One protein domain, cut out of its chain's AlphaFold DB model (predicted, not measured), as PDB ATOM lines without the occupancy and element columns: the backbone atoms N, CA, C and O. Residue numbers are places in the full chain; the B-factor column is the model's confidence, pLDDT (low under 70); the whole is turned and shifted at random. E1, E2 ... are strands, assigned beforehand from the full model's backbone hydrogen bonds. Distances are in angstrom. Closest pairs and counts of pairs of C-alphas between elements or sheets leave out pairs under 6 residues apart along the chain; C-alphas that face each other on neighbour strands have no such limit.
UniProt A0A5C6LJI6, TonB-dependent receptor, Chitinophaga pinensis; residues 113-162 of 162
ATOM      1  N   GLN A 113     168.972 112.690  92.728       78.62
ATOM      2  CA  GLN A 113     169.237 113.186  94.070       78.62
ATOM      3  C   GLN A 113     170.552 113.961  94.140       78.62
ATOM      4  O   GLN A 113     171.562 113.566  93.559       78.62
ATOM      5  N   LEU A 114     170.538 115.044  94.908       78.69
ATOM      6  CA  LEU A 114     171.725 115.798  95.273       78.69
ATOM      7  C   LEU A 114     171.986 115.611  96.755       78.69
ATOM      8  O   LEU A 114     171.072 115.738  97.562       78.69
ATOM      9  N   TYR A 115     173.231 115.353  97.124       81.31
ATOM     10  CA  TYR A 115     173.619 115.397  98.523       81.31
ATOM     11  C   TYR A 115     174.067 116.807  98.845       81.31
ATOM     12  O   TYR A 115     174.976 117.343  98.210       81.31
ATOM     13  N   VAL A 116     173.387 117.413  99.809       86.69
ATOM     14  CA  VAL A 116     173.652 118.783 100.242       86.69
ATOM     15  C   VAL A 116     174.112 118.766 101.690       86.69
ATOM     16  O   VAL A 116     173.605 117.983 102.497       86.69
ATOM     17  N   ALA A 117     175.088 119.612 102.012       90.00
ATOM     18  CA  ALA A 117     175.551 119.784 103.382       90.00
ATOM     19  C   ALA A 117     174.435 120.385 104.253       90.00
ATOM     20  O   ALA A 117     173.668 121.242 103.800       90.00
ATOM     21  N   THR A 118     174.348 119.951 105.511       93.12
ATOM     22  CA  THR A 118     173.375 120.494 106.469       93.12
ATOM     23  C   THR A 118     173.858 121.861 106.958       93.12
ATOM     24  O   THR A 118     174.815 121.937 107.723       93.12
ATOM     25  N   ALA A 119     173.217 122.946 106.515       93.75
ATOM     26  CA  ALA A 119     173.536 124.300 106.969       93.75
ATOM     27  C   ALA A 119     173.061 124.534 108.414       93.75
ATOM     28  O   ALA A 119     171.906 124.265 108.742       93.75
ATOM     29  N   MET A 120     173.946 125.080 109.250       93.94
ATOM     30  CA  MET A 120     173.731 125.348 110.680       93.94
ATOM     31  C   MET A 120     173.603 126.847 110.993       93.94
ATOM     32  O   MET A 120     173.441 127.236 112.147       93.94
ATOM     33  N   GLY A 121     173.651 127.698 109.965       94.25
ATOM     34  CA  GLY A 121     173.509 129.147 110.075       94.25
ATOM     35  C   GLY A 121     174.786 129.888 109.696       94.25
ATOM     36  O   GLY A 121     175.574 129.415 108.878       94.25
ATOM     37  N   VAL A 122     174.958 131.075 110.271       95.62
ATOM     38  CA  VAL A 122     176.104 131.957 110.029       95.62
ATOM     39  C   VAL A 122     176.799 132.213 111.358       95.62
ATOM     40  O   VAL A 122     176.135 132.518 112.349       95.62
ATOM     41  N   ASP A 123     178.122 132.094 111.381       92.69
ATOM     42  CA  ASP A 123     178.936 132.472 112.530       92.69
ATOM     43  C   ASP A 123     178.821 133.993 112.763       92.69
ATOM     44  O   ASP A 123     179.223 134.771 111.891       92.69
ATOM     45  N   PRO A 124     178.304 134.452 113.918       92.75
ATOM     46  CA  PRO A 124     178.139 135.877 114.190       92.75
ATOM     47  C   PRO A 124     179.469 136.635 114.315       92.75
ATOM     48  O   PRO A 124     179.476 137.854 114.152       92.75
ATOM     49  N   ALA A 125     180.583 135.953 114.606       93.69
ATOM     50  CA  ALA A 125     181.890 136.588 114.748       93.69
ATOM     51  C   ALA A 125     182.590 136.793 113.396       93.69
ATOM     52  O   ALA A 125     183.259 137.807 113.197       93.69
ATOM     53  N   THR A 126     182.446 135.842 112.469       92.69
ATOM     54  CA  THR A 126     183.176 135.847 111.186       92.69
ATOM     55  C   THR A 126     182.297 136.137 109.969       92.69
ATOM     56  O   THR A 126     182.822 136.469 108.908       92.69
ATOM     57  N   GLY A 127     180.972 136.023 110.091       92.75
ATOM     58  CA  GLY A 127     180.023 136.172 108.984       92.75
ATOM     59  C   GLY A 127     180.033 135.006 107.987       92.75
ATOM     60  O   GLY A 127     179.438 135.113 106.915       92.75
ATOM     61  N   THR A 128     180.710 133.901 108.310       94.19
ATOM     62  CA  THR A 128     180.831 132.726 107.434       94.19
ATOM     63  C   THR A 128     179.724 131.704 107.689       94.19
ATOM     64  O   THR A 128     179.188 131.613 108.792       94.19
ATOM     65  N   TYR A 129     179.356 130.926 106.666       94.62
ATOM     66  CA  TYR A 129     178.376 129.850 106.820       94.62
ATOM     67  C   TYR A 129     178.957 128.672 107.605       94.62
ATOM     68  O   TYR A 129     180.062 128.206 107.319       94.62
ATOM     69  N   LEU A 130     178.163 128.169 108.548       95.94
ATOM     70  CA  LEU A 130     178.445 126.976 109.333       95.94
ATOM     71  C   LEU A 130     177.619 125.800 108.806       95.94
ATOM     72  O   LEU A 130     176.460 125.959 108.414       95.94
ATOM     73  N   PHE A 131     178.206 124.614 108.841       96.12
ATOM     74  CA  PHE A 131     177.621 123.349 108.409       96.12
ATOM     75  C   PHE A 131     177.807 122.291 109.495       96.12
ATOM     76  O   PHE A 131     178.627 122.473 110.386       96.12
ATOM     77  N   ALA A 132     177.048 121.202 109.448       95.75
ATOM     78  CA  ALA A 132     177.179 120.127 110.424       95.75
ATOM     79  C   ALA A 132     178.344 119.170 110.098       95.75
ATOM     80  O   ALA A 132     178.536 118.750 108.948       95.75
ATOM     81  N   ASP A 133     179.108 118.803 111.124       94.62
ATOM     82  CA  ASP A 133     179.992 117.635 111.105       94.62
ATOM     83  C   ASP A 133     179.227 116.337 111.442       94.62
ATOM     84  O   ASP A 133     178.004 116.327 111.573       94.62
ATOM     85  N   ALA A 134     179.942 115.215 111.557       92.06
ATOM     86  CA  ALA A 134     179.353 113.899 111.808       92.06
ATOM     87  C   ALA A 134     178.649 113.789 113.174       92.06
ATOM     88  O   ALA A 134     177.732 112.981 113.314       92.06
ATOM     89  N   ASP A 135     179.052 114.611 114.146       94.44
ATOM     90  CA  ASP A 135     178.489 114.671 115.497       94.44
ATOM     91  C   ASP A 135     177.451 115.805 115.636       94.44
ATOM     92  O   ASP A 135     176.978 116.095 116.736       94.44
ATOM     93  N   HIS A 136     177.059 116.422 114.514       94.12
ATOM     94  CA  HIS A 136     176.100 117.522 114.425       94.12
ATOM     95  C   HIS A 136     176.577 118.847 115.055       94.12
ATOM     96  O   HIS A 136     175.765 119.701 115.427       94.12
ATOM     97  N   HIS A 137     177.892 119.061 115.154       94.88
ATOM     98  CA  HIS A 137     178.461 120.340 115.579       94.88
ATOM     99  C   HIS A 137     178.639 121.307 114.397       94.88
ATOM    100  O   HIS A 137     178.908 120.875 113.273       94.88
ATOM    101  N   PRO A 138     178.518 122.630 114.626       94.88
ATOM    102  CA  PRO A 138     178.733 123.625 113.586       94.88
ATOM    103  C   PRO A 138     180.228 123.794 113.274       94.88
ATOM    104  O   PRO A 138     181.022 124.173 114.134       94.88
ATOM    105  N   VAL A 139     180.595 123.578 112.015       95.06
ATOM    106  CA  VAL A 139     181.954 123.721 111.484       95.06
ATOM    107  C   VAL A 139     181.953 124.534 110.181       95.06
ATOM    108  O   VAL A 139     180.928 124.604 109.501       95.06
ATOM    109  N   PRO A 140     183.075 125.165 109.791       93.56
ATOM    110  CA  PRO A 140     183.190 125.796 108.478       93.56
ATOM    111  C   PRO A 140     183.059 124.779 107.327       93.56
ATOM    112  O   PRO A 140     183.227 123.573 107.517       93.56
ATOM    113  N   ALA A 141     182.759 125.269 106.120       90.19
ATOM    114  CA  ALA A 141     182.411 124.440 104.958       90.19
ATOM    115  C   ALA A 141     183.457 123.371 104.582       90.19
ATOM    116  O   ALA A 141     183.089 122.288 104.138       90.19
ATOM    117  N   ASP A 142     184.745 123.657 104.765       90.44
ATOM    118  CA  ASP A 142     185.860 122.746 104.470       90.44
ATOM    119  C   ASP A 142     185.943 121.550 105.430       90.44
ATOM    120  O   ASP A 142     186.599 120.556 105.121       90.44
ATOM    121  N   LYS A 143     185.266 121.633 106.580       92.38
ATOM    122  CA  LYS A 143     185.204 120.579 107.600       92.38
ATOM    123  C   LYS A 143     183.842 119.893 107.681       92.38
ATOM    124  O   LYS A 143     183.668 119.007 108.511       92.38
ATOM    125  N   ALA A 144     182.883 120.299 106.853       91.88
ATOM    126  CA  ALA A 144     181.555 119.707 106.830       91.88
ATOM    127  C   ALA A 144     181.629 118.234 106.404       91.88
ATOM    128  O   ALA A 144     182.233 117.902 105.382       91.88
ATOM    129  N   THR A 145     180.978 117.354 107.163       90.38
ATOM    130  CA  THR A 145     180.930 115.915 106.850       90.38
ATOM    131  C   THR A 145     179.511 115.360 106.813       90.38
ATOM    132  O   THR A 145     179.292 114.320 106.195       90.38
ATOM    133  N   GLU A 146     178.530 116.034 107.423       89.88
ATOM    134  CA  GLU A 146     177.126 115.639 107.298       89.88
ATOM    135  C   GLU A 146     176.551 116.127 105.962       89.88
ATOM    136  O   GLU A 146     176.608 117.312 105.622       89.88
ATOM    137  N   SER A 147     175.921 115.218 105.220       86.88
ATOM    138  CA  SER A 147     175.115 115.565 104.052       86.88
ATOM    139  C   SER A 147     173.830 114.749 104.015       86.88
ATOM    140  O   SER A 147     173.761 113.635 104.541       86.88
ATOM    141  N   LYS A 148     172.791 115.312 103.395       83.81
ATOM    142  CA  LYS A 148     171.486 114.662 103.239       83.81
ATOM    143  C   LYS A 148     171.117 114.559 101.762       83.81
ATOM    144  O   LYS A 148     171.307 115.538 101.036       83.81
ATOM    145  N   PRO A 149     170.560 113.419 101.313       82.25
ATOM    146  CA  PRO A 149     170.040 113.301  99.963       82.25
ATOM    147  C   PRO A 149     168.772 114.145  99.829       82.25
ATOM    148  O   PRO A 149     167.816 114.016 100.598       82.25
ATOM    149  N   VAL A 150     168.752 114.998  98.818       82.19
ATOM    150  CA  VAL A 150     167.609 115.804  98.415       82.19
ATOM    151  C   VAL A 150     167.224 115.376  97.014       82.19
ATOM    152  O   VAL A 150     167.949 115.606  96.050       82.19
ATOM    153  N   ASP A 151     166.058 114.750  96.899       78.69
ATOM    154  CA  ASP A 151     165.445 114.516  95.598       78.69
ATOM    155  C   ASP A 151     165.102 115.869  94.957       78.69
ATOM    156  O   ASP A 151     164.489 116.726  95.600       78.69
ATOM    157  N   MET A 152     165.497 116.073  93.704       76.06
ATOM    158  CA  MET A 152     165.151 117.267  92.934       76.06
ATOM    159  C   MET A 152     163.732 117.227  92.350       76.06
ATOM    160  O   MET A 152     163.263 118.238  91.826       76.06
ATOM    161  N   ALA A 153     163.026 116.094  92.435       76.38
ATOM    162  CA  ALA A 153     161.646 116.002  91.979       76.38
ATOM    163  C   ALA A 153     160.748 117.002  92.744       76.38
ATOM    164  O   ALA A 153     160.829 117.077  93.980       76.38
ATOM    165  N   PRO A 154     159.877 117.770  92.056       71.94
ATOM    166  CA  PRO A 154     159.025 118.759  92.708       71.94
ATOM    167  C   PRO A 154     158.202 118.172  93.866       71.94
ATOM    168  O   PRO A 154     157.667 117.069  93.788       71.94
ATOM    169  N   VAL A 155     158.085 118.918  94.968       66.88
ATOM    170  CA  VAL A 155     157.509 118.426  96.238       66.88
ATOM    171  C   VAL A 155     156.031 118.032  96.114       66.88
ATOM    172  O   VAL A 155     155.575 117.131  96.817       66.88
ATOM    173  N   TRP A 156     155.282 118.649  95.195       65.62
ATOM    174  CA  TRP A 156     153.882 118.296  94.925       65.62
ATOM    175  C   TRP A 156     153.716 116.901  94.302       65.62
ATOM    176  O   TRP A 156     152.623 116.348  94.374       65.62
ATOM    177  N   LEU A 157     154.793 116.285  93.796       58.44
ATOM    178  CA  LEU A 157     154.794 114.874  93.407       58.44
ATOM    179  C   LEU A 157     154.954 113.903  94.585       58.44
ATOM    180  O   LEU A 157     154.652 112.724  94.440       58.44
ATOM    181  N   ARG A 158     155.427 114.362  95.752       54.50
ATOM    182  CA  ARG A 158     155.785 113.474  96.878       54.50
ATOM    183  C   ARG A 158     154.652 113.237  97.876       54.50
ATOM    184  O   ARG A 158     154.750 112.322  98.684       54.50
ATOM    185  N   ARG A 159     153.603 114.068  97.872       51.56
ATOM    186  CA  ARG A 159     152.596 114.124  98.953       51.56
ATOM    187  C   ARG A 159     151.390 113.185  98.766       51.56
ATOM    188  O   ARG A 159     150.453 113.269  99.545       51.56
ATOM    189  N   LEU A 160     151.395 112.318  97.752       48.03
ATOM    190  CA  LEU A 160     150.279 111.403  97.463       48.03
ATOM    191  C   LEU A 160     150.458 109.988  98.050       48.03
ATOM    192  O   LEU A 160     149.613 109.135  97.807       48.03
ATOM    193  N   GLU A 161     151.521 109.731  98.824       44.47
ATOM    194  CA  GLU A 161     151.845 108.387  99.344       44.47
ATOM    195  C   GLU A 161     152.346 108.376 100.813       44.47
ATOM    196  O   GLU A 161     153.213 107.572 101.158       44.47
ATOM    197  N   GLN A 162     151.827 109.253 101.687       38.03
ATOM    198  CA  GLN A 162     151.949 109.094 103.153       38.03
ATOM    199  C   GLN A 162     150.587 108.839 103.787       38.03
ATOM    200  O   GLN A 162     149.635 109.554 103.403       38.03
TER     201      GLN A 162
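AT A GLANCE: This is residues 113 to 162 of the 162 residues of the protein "TonB-dependent receptor" of Chitinophaga pinensis (UniProt A0A5C6LJI6). Picture a rod with three parts in a row: a small antiparallel sheet of three short strands, E2, E3 and E4, at one end, a two-stranded ribbon of E1 and E5 leading away from it, and a tail, residues 154 to 162, that sticks out beyond the ribbon. E1 runs on into E2 with a bend, which takes the backbone from the ribbon into the sheet, and E5 brings it back alongside E1. The printed part has 50 residues, with no named helix and five named strands in the order E1 E2 E3 E4 E5; the class is all strand, though under half of the residues, 21 of the 50, are in named elements. The whole is only just loose, close to extended, with a radius of gyration of the C-alphas of 14.1 A and spans of 43 by 20 by 17 A.

HOW THE PARTS SIT: Start at Gln 113, where E1, residues 113 to 117, begins; across a break of 1 residue it runs on at 39 degrees into E2, residues 119 to 122. From E2 a short link leads to E3, residues 129 to 132, and the two form an antiparallel hairpin at 147 degrees; look for N 120 and O 130, 2.8 A apart, within hydrogen-bond range. A tight link then leads to E4, residues 138 to 140, which forms a second hairpin with E3, antiparallel at 125 degrees, with N 131 and O 139 at 2.8 A. E2, E3 and E4 make a meander, each strand the antiparallel neighbour of the one before, with E2 and E4 as its edge strands. E5, residues 147 to 151, is the antiparallel neighbour of E1 at 148 degrees; find N 150 and O 114 at 2.7 A, and N 114 and O 150 at 2.9 A. E5 is apart from E2 and from E4, and only just apart from E3, with the closest C-alphas 8.1 A from each other. The closest C-alphas of E1 and E3 are those of Ala 117 and Phe 131, 6.5 A apart.

IN THESE COORDINATES: Find C-alpha 113 at (169.237, 113.186, 94.070); from there E1 runs 13.0 A to C-alpha 117. E2 measures 8.6 A, E3 10.4 A and E4 7.1 A, and E4 ends at C-alpha 140 at (183.190, 125.796, 108.478). E5 runs 12.9 A and ends at C-alpha 151 at (165.445, 114.516, 95.598).

THE WHOLE: The two C-alphas farthest apart are those of Ala 125 and Glu 161, at 44.0 A. Without residues 154 to 162, which stand free, the body spans 37 by 20 by 14 A. The printed part has no cut and no long link between named strands, and it ends at the chain's last residue, Gln 162. The mean pLDDT of the printed part is 83.8; residues 155 to 162 are under 70, where the model's confidence is low.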